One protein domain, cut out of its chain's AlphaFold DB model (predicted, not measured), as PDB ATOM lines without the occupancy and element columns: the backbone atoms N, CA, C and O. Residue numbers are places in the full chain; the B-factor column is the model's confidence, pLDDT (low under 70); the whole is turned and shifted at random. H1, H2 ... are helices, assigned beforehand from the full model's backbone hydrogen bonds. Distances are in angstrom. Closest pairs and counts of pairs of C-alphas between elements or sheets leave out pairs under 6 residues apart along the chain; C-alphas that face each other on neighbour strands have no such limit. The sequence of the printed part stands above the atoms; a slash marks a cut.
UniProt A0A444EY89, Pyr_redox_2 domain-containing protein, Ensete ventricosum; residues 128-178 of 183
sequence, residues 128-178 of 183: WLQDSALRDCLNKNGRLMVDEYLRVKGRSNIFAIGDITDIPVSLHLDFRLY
ATOM      1  N   TRP A 128       8.002  -8.323  10.196       89.25
ATOM      2  CA  TRP A 128       8.269  -8.052   8.779       89.25
ATOM      3  C   TRP A 128       8.195  -9.295   7.873       89.25
ATOM      4  O   TRP A 128       8.012  -9.166   6.664       89.25
ATOM      5  N   LEU A 129       8.315 -10.509   8.428       91.19
ATOM      6  CA  LEU A 129       8.184 -11.745   7.652       91.19
ATOM      7  C   LEU A 129       6.738 -12.024   7.238       91.19
ATOM      8  O   LEU A 129       6.533 -12.784   6.290       91.19
ATOM      9  N   GLN A 130       5.754 -11.412   7.904       88.19
ATOM     10  CA  GLN A 130       4.338 -11.551   7.553       88.19
ATOM     11  C   GLN A 130       4.038 -11.029   6.143       88.19
ATOM     12  O   GLN A 130       3.190 -11.590   5.457       88.19
ATOM     13  N   ASP A 131       4.794 -10.033   5.684       91.50
ATOM     14  CA  ASP A 131       4.657  -9.438   4.351       91.50
ATOM     15  C   ASP A 131       5.673 -10.012   3.344       91.50
ATOM     16  O   ASP A 131       5.921  -9.442   2.283       91.50
ATOM     17  N   SER A 132       6.289 -11.153   3.672       92.00
ATOM     18  CA  SER A 132       7.330 -11.793   2.865       92.00
ATOM     19  C   SER A 132       6.885 -13.140   2.288       92.00
ATOM     20  O   SER A 132       5.891 -13.734   2.704       92.00
ATOM     21  N   ALA A 133       7.704 -13.704   1.397       92.31
ATOM     22  CA  ALA A 133       7.523 -15.067   0.887       92.31
ATOM     23  C   ALA A 133       7.626 -16.168   1.971       92.31
ATOM     24  O   ALA A 133       7.408 -17.344   1.672       92.31
ATOM     25  N   LEU A 134       7.994 -15.820   3.208       93.25
ATOM     26  CA  LEU A 134       8.111 -16.740   4.341       93.25
ATOM     27  C   LEU A 134       6.918 -16.678   5.302       93.25
ATOM     28  O   LEU A 134       6.950 -17.361   6.322       93.25
ATOM     29  N   ARG A 135       5.870 -15.908   4.988       93.81
ATOM     30  CA  ARG A 135       4.660 -15.794   5.816       93.81
ATOM     31  C   ARG A 135       4.106 -17.159   6.230       93.81
ATOM     32  O   ARG A 135       3.891 -17.405   7.413       93.81
ATOM     33  N   ASP A 136       3.950 -18.066   5.267       94.62
ATOM     34  CA  ASP A 136       3.382 -19.404   5.495       94.62
ATOM     35  C   ASP A 136       4.340 -20.354   6.237       94.62
ATOM     36  O   ASP A 136       3.960 -21.451   6.647       94.62
ATOM     37  N   CYS A 137       5.591 -19.935   6.440       94.56
ATOM     38  CA  CYS A 137       6.585 -20.656   7.225       94.56
ATOM     39  C   CYS A 137       6.578 -20.240   8.708       94.56
ATOM     40  O   CYS A 137       7.340 -20.801   9.496       94.56
ATOM     41  N   LEU A 138       5.752 -19.265   9.105       94.06
ATOM     42  CA  LEU A 138       5.627 -18.814  10.489       94.06
ATOM     43  C   LEU A 138       4.585 -19.641  11.248       94.06
ATOM     44  O   LEU A 138       3.508 -19.942  10.740       94.06
ATOM     45  N   ASN A 139       4.877 -19.982  12.500       92.31
ATOM     46  CA  ASN A 139       3.879 -20.558  13.396       92.31
ATOM     47  C   ASN A 139       2.950 -19.474  13.979       92.31
ATOM     48  O   ASN A 139       3.149 -18.275  13.788       92.31
ATOM     49  N   LYS A 140       1.956 -19.892  14.775       90.00
ATOM     50  CA  LYS A 140       0.985 -18.989  15.430       90.00
ATOM     51  C   LYS A 140       1.601 -17.915  16.339       90.00
ATOM     52  O   LYS A 140       0.947 -16.923  16.629       90.00
ATOM     53  N   ASN A 141       2.834 -18.121  16.798       88.12
ATOM     54  CA  ASN A 141       3.567 -17.175  17.634       88.12
ATOM     55  C   ASN A 141       4.491 -16.273  16.796       88.12
ATOM     56  O   ASN A 141       5.284 -15.538  17.369       88.12
ATOM     57  N   GLY A 142       4.448 -16.351  15.461       90.00
ATOM     58  CA  GLY A 142       5.309 -15.575  14.571       90.00
ATOM     59  C   GLY A 142       6.753 -16.074  14.499       90.00
ATOM     60  O   GLY A 142       7.626 -15.311  14.106       90.00
ATOM     61  N   ARG A 143       7.047 -17.320  14.883       92.12
ATOM     62  CA  ARG A 143       8.396 -17.906  14.771       92.12
ATOM     63  C   ARG A 143       8.528 -18.720  13.489       92.12
ATOM     64  O   ARG A 143       7.582 -19.415  13.124       92.12
ATOM     65  N   LEU A 144       9.690 -18.674  12.838       94.50
ATOM     66  CA  LEU A 144       9.985 -19.508  11.671       94.50
ATOM     67  C   LEU A 144      10.035 -20.978  12.077       94.50
ATOM     68  O   LEU A 144      10.821 -21.356  12.943       94.50
ATOM     69  N   MET A 145       9.207 -21.791  11.426       95.56
ATOM     70  CA  MET A 145       9.218 -23.234  11.601       95.56
ATOM     71  C   MET A 145      10.413 -23.830  10.873       95.56
ATOM     72  O   MET A 145      10.518 -23.700   9.648       95.56
ATOM     73  N   VAL A 146      11.280 -24.513  11.612       95.94
ATOM     74  CA  VAL A 146      12.465 -25.170  11.051       95.94
ATOM     75  C   VAL A 146      12.454 -26.679  11.289       95.94
ATOM     76  O   VAL A 146      11.679 -27.197  12.096       95.94
ATOM     77  N   ASP A 147      13.260 -27.406  10.522       93.56
ATOM     78  CA  ASP A 147      13.582 -28.806  10.795       93.56
ATOM     79  C   ASP A 147      14.830 -28.948  11.688       93.56
ATOM     80  O   ASP A 147      15.418 -27.962  12.137       93.56
ATOM     81  N   GLU A 148      15.245 -30.190  11.948       91.31
ATOM     82  CA  GLU A 148      16.422 -30.513  12.770       91.31
ATOM     83  C   GLU A 148      17.755 -29.991  12.195       91.31
ATOM     84  O   GLU A 148      18.736 -29.882  12.925       91.31
ATOM     85  N   TYR A 149      17.786 -29.613  10.912       92.50
ATOM     86  CA  TYR A 149      18.945 -29.029  10.227       92.50
ATOM     87  C   TYR A 149      18.822 -27.507  10.070       92.50
ATOM     88  O   TYR A 149      19.550 -26.911   9.273       92.50
ATOM     89  N   LEU A 150      17.898 -26.873  10.801       94.50
ATOM     90  CA  LEU A 150      17.620 -25.435  10.760       94.50
ATOM     91  C   LEU A 150      17.076 -24.933   9.411       94.50
ATOM     92  O   LEU A 150      17.070 -23.726   9.157       94.50
ATOM     93  N   ARG A 151      16.598 -25.827   8.537       96.81
ATOM     94  CA  ARG A 151      15.976 -25.442   7.262       96.81
ATOM     95  C   ARG A 151      14.550 -24.995   7.503       96.81
ATOM     96  O   ARG A 151      13.794 -25.665   8.202       96.81
ATOM     97  N   VAL A 152      14.161 -23.887   6.881       96.50
ATOM     98  CA  VAL A 152      12.789 -23.384   6.953       96.50
ATOM     99  C   VAL A 152      11.848 -24.385   6.285       96.50
ATOM    100  O   VAL A 152      12.052 -24.773   5.133       96.50
ATOM    101  N   LYS A 153      10.791 -24.801   6.990       93.31
ATOM    102  CA  LYS A 153       9.829 -25.775   6.458       93.31
ATOM    103  C   LYS A 153       9.238 -25.297   5.129       93.31
ATOM    104  O   LYS A 153       8.801 -24.155   4.998       93.31
ATOM    105  N   GLY A 154       9.227 -26.192   4.140       91.94
ATOM    106  CA  GLY A 154       8.767 -25.897   2.778       91.94
ATOM    107  C   GLY A 154       9.808 -25.214   1.881       91.94
ATOM    108  O   GLY A 154       9.494 -24.876   0.742       91.94
ATOM    109  N   ARG A 155      11.047 -25.017   2.354       94.12
ATOM    110  CA  ARG A 155      12.148 -24.410   1.594       94.12
ATOM    111  C   ARG A 155      13.388 -25.307   1.661       94.12
ATOM    112  O   ARG A 155      13.753 -25.789   2.726       94.12
ATOM    113  N   SER A 156      14.053 -25.528   0.529       92.94
ATOM    114  CA  SER A 156      15.265 -26.366   0.460       92.94
ATOM    115  C   SER A 156      16.565 -25.576   0.623       92.94
ATOM    116  O   SER A 156      17.601 -26.159   0.929       92.94
ATOM    117  N   ASN A 157      16.516 -24.259   0.421       95.50
ATOM    118  CA  ASN A 157      17.677 -23.374   0.336       95.50
ATOM    119  C   ASN A 157      17.628 -22.195   1.326       95.50
ATOM    120  O   ASN A 157      18.393 -21.247   1.174       95.50
ATOM    121  N   ILE A 158      16.724 -22.229   2.310       96.25
ATOM    122  CA  ILE A 158      16.571 -21.173   3.319       96.25
ATOM    123  C   ILE A 158      16.729 -21.793   4.702       96.25
ATOM    124  O   ILE A 158      16.061 -22.774   5.028       96.25
ATOM    125  N   PHE A 159      17.593 -21.188   5.511       96.00
ATOM    126  CA  PHE A 159      17.898 -21.608   6.873       96.00
ATOM    127  C   PHE A 159      17.594 -20.461   7.839       96.00
ATOM    128  O   PHE A 159      17.740 -19.293   7.475       96.00
ATOM    129  N   ALA A 160      17.172 -20.785   9.057       93.81
ATOM    130  CA  ALA A 160      16.909 -19.809  10.110       93.81
ATOM    131  C   ALA A 160      17.482 -20.297  11.442       93.81
ATOM    132  O   ALA A 160      17.365 -21.471  11.781       93.81
ATOM    133  N   ILE A 161      18.101 -19.393  12.199       92.00
ATOM    134  CA  ILE A 161      18.791 -19.698  13.456       92.00
ATOM    135  C   ILE A 161      18.497 -18.624  14.508       92.00
ATOM    136  O   ILE A 161      18.196 -17.477  14.176       92.00
ATOM    137  N   GLY A 162      18.598 -19.004  15.780       87.75
ATOM    138  CA  GLY A 162      18.431 -18.109  16.922       87.75
ATOM    139  C   GLY A 162      16.969 -17.873  17.289       87.75
ATOM    140  O   GLY A 162      16.082 -18.661  16.941       87.75
ATOM    141  N   ASP A 163      16.723 -16.761  17.982       86.25
ATOM    142  CA  ASP A 163      15.437 -16.434  18.615       86.25
ATOM    143  C   ASP A 163      14.256 -16.331  17.644       86.25
ATOM    144  O   ASP A 163      13.106 -16.377  18.082       86.25
ATOM    145  N   ILE A 164      14.510 -16.203  16.340       90.06
ATOM    146  CA  ILE A 164      13.469 -16.135  15.308       90.06
ATOM    147  C   ILE A 164      12.809 -17.495  15.034       90.06
ATOM    148  O   ILE A 164      11.712 -17.544  14.477       90.06
ATOM    149  N   THR A 165      13.463 -18.595  15.413       93.00
ATOM    150  CA  THR A 165      13.002 -19.966  15.143       93.00
ATOM    151  C   THR A 165      12.002 -20.459  16.185       93.00
ATOM    152  O   THR A 165      11.870 -19.892  17.274       93.00
ATOM    153  N   ASP A 166      11.259 -21.515  15.857       91.00
ATOM    154  CA  ASP A 166      10.337 -22.203  16.766       91.00
ATOM    155  C   ASP A 166      11.007 -23.244  17.671       91.00
ATOM    156  O   ASP A 166      10.325 -23.911  18.454       91.00
ATOM    157  N   ILE A 167      12.338 -23.333  17.621       88.81
ATOM    158  CA  ILE A 167      13.125 -24.190  18.499       88.81
ATOM    159  C   ILE A 167      12.959 -23.704  19.947       88.81
ATOM    160  O   ILE A 167      13.185 -22.522  20.232       88.81
ATOM    161  N   PRO A 168      12.576 -24.589  20.887       77.69
ATOM    162  CA  PRO A 168      12.448 -24.226  22.289       77.69
ATOM    163  C   PRO A 168      13.747 -23.637  22.847       77.69
ATOM    164  O   PRO A 168      14.814 -24.246  22.771       77.69
ATOM    165  N   VAL A 169      13.636 -22.470  23.486       64.31
ATOM    166  CA  VAL A 169      14.768 -21.731  24.076       64.31
ATOM    167  C   VAL A 169      15.492 -22.536  25.168       64.31
ATOM    168  O   VAL A 169      16.659 -22.275  25.450       64.31
ATOM    169  N   SER A 170      14.867 -23.578  25.733       55.22
ATOM    170  CA  SER A 170      15.532 -24.514  26.649       55.22
ATOM    171  C   SER A 170      16.769 -25.187  26.039       55.22
ATOM    172  O   SER A 170      17.673 -25.542  26.783       55.22
ATOM    173  N   LEU A 171      16.849 -25.313  24.709       44.59
ATOM    174  CA  LEU A 171      18.026 -25.842  24.006       44.59
ATOM    175  C   LEU A 171      19.126 -24.786  23.782       44.59
ATOM    176  O   LEU A 171      20.275 -25.138  23.541       44.59
ATOM    177  N   HIS A 172      18.808 -23.490  23.881       45.12
ATOM    178  CA  HIS A 172      19.770 -22.397  23.676       45.12
ATOM    179  C   HIS A 172      20.604 -22.091  24.931       45.12
ATOM    180  O   HIS A 172      21.749 -21.654  24.825       45.12
ATOM    181  N   LEU A 173      20.051 -22.338  26.124       40.44
ATOM    182  CA  LEU A 173      20.781 -22.162  27.386       40.44
ATOM    183  C   LEU A 173      21.836 -23.251  27.626       40.44
ATOM    184  O   LEU A 173      22.797 -22.993  28.346       40.44
ATOM    185  N   ASP A 174      21.709 -24.421  26.995       38.72
ATOM    186  CA  ASP A 174      22.693 -25.499  27.146       38.72
ATOM    187  C   ASP A 174      24.038 -25.124  26.487       38.72
ATOM    188  O   ASP A 174      25.104 -25.307  27.071       38.72
ATOM    189  N   PHE A 175      24.013 -24.437  25.336       34.59
ATOM    190  CA  PHE A 175      25.240 -23.972  24.672       34.59
ATOM    191  C   PHE A 175      26.000 -22.880  25.451       34.59
ATOM    192  O   PHE A 175      27.227 -22.854  25.407       34.59
ATOM    193  N   ARG A 176      25.313 -22.001  26.202       33.66
ATOM    194  CA  ARG A 176      25.981 -20.981  27.045       33.66
ATOM    195  C   ARG A 176      26.486 -21.527  28.382       33.66
ATOM    196  O   ARG A 176      27.428 -20.973  28.944       33.66
ATOM    197  N   LEU A 177      25.899 -22.610  28.893       36.28
ATOM    198  CA  LEU A 177      26.380 -23.246  30.122       36.28
ATOM    199  C   LEU A 177      27.580 -24.163  29.860       36.28
ATOM    200  O   LEU A 177      28.478 -24.216  30.699       36.28
ATOM    201  N   TYR A 178      27.675 -24.788  28.683       32.69
ATOM    202  CA  TYR A 178      28.823 -25.636  28.340       32.69
ATOM    203  C   TYR A 178      30.158 -24.883  28.273       32.69
ATOM    204  O   TYR A 178      31.188 -25.447  28.626       32.69
TER     205      TYR A 178
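What this domain is: This is residues 128 to 178 of the 183 residues of the protein "Pyr_redox_2 domain-containing protein" of Ensete ventricosum (UniProt A0A444EY89). This is a domain of little regular structure: a winding body of loops, residues 132 to 168, with the short helix H1 at one end of its length and residues 173 to 178 of H2 sticking out at the other. The printed part has 51 residues with two named helices, H1 then H2, and no named strand; the class is all helix, though the named elements hold only 14 residues. It is only just compact, close to loose, with a radius of gyration of the C-alphas of 11.7 A, and elongated, spanning 37 by 22 by 14 A.

How they stand to each other: Start at H1, residues 128 to 131, too short for any O i to N i+4 pair; its one O i to N i+3 pair is within hydrogen-bond range. A long link of 37 residues leads to H2, residues 169 to 178, where 3 of 6 O i to N i+4 pairs are within range. H1 and H2 are apart.

Where its parts are: Find C-alpha 128 at (8.269, -8.052, 8.779), where H1 begins. H2 runs 15.2 A from C-alpha 169 at (14.768, -21.731, 24.076) to C-alpha 178 at (28.823, -25.636, 28.340).

The domain as a whole: The two C-alphas farthest apart, those of Asp 131 and Tyr 178, are 37.7 A apart. The printed part has no cut. Look for pLDDT under 70 at residues 169 to 178; the mean of the printed part is 82.4.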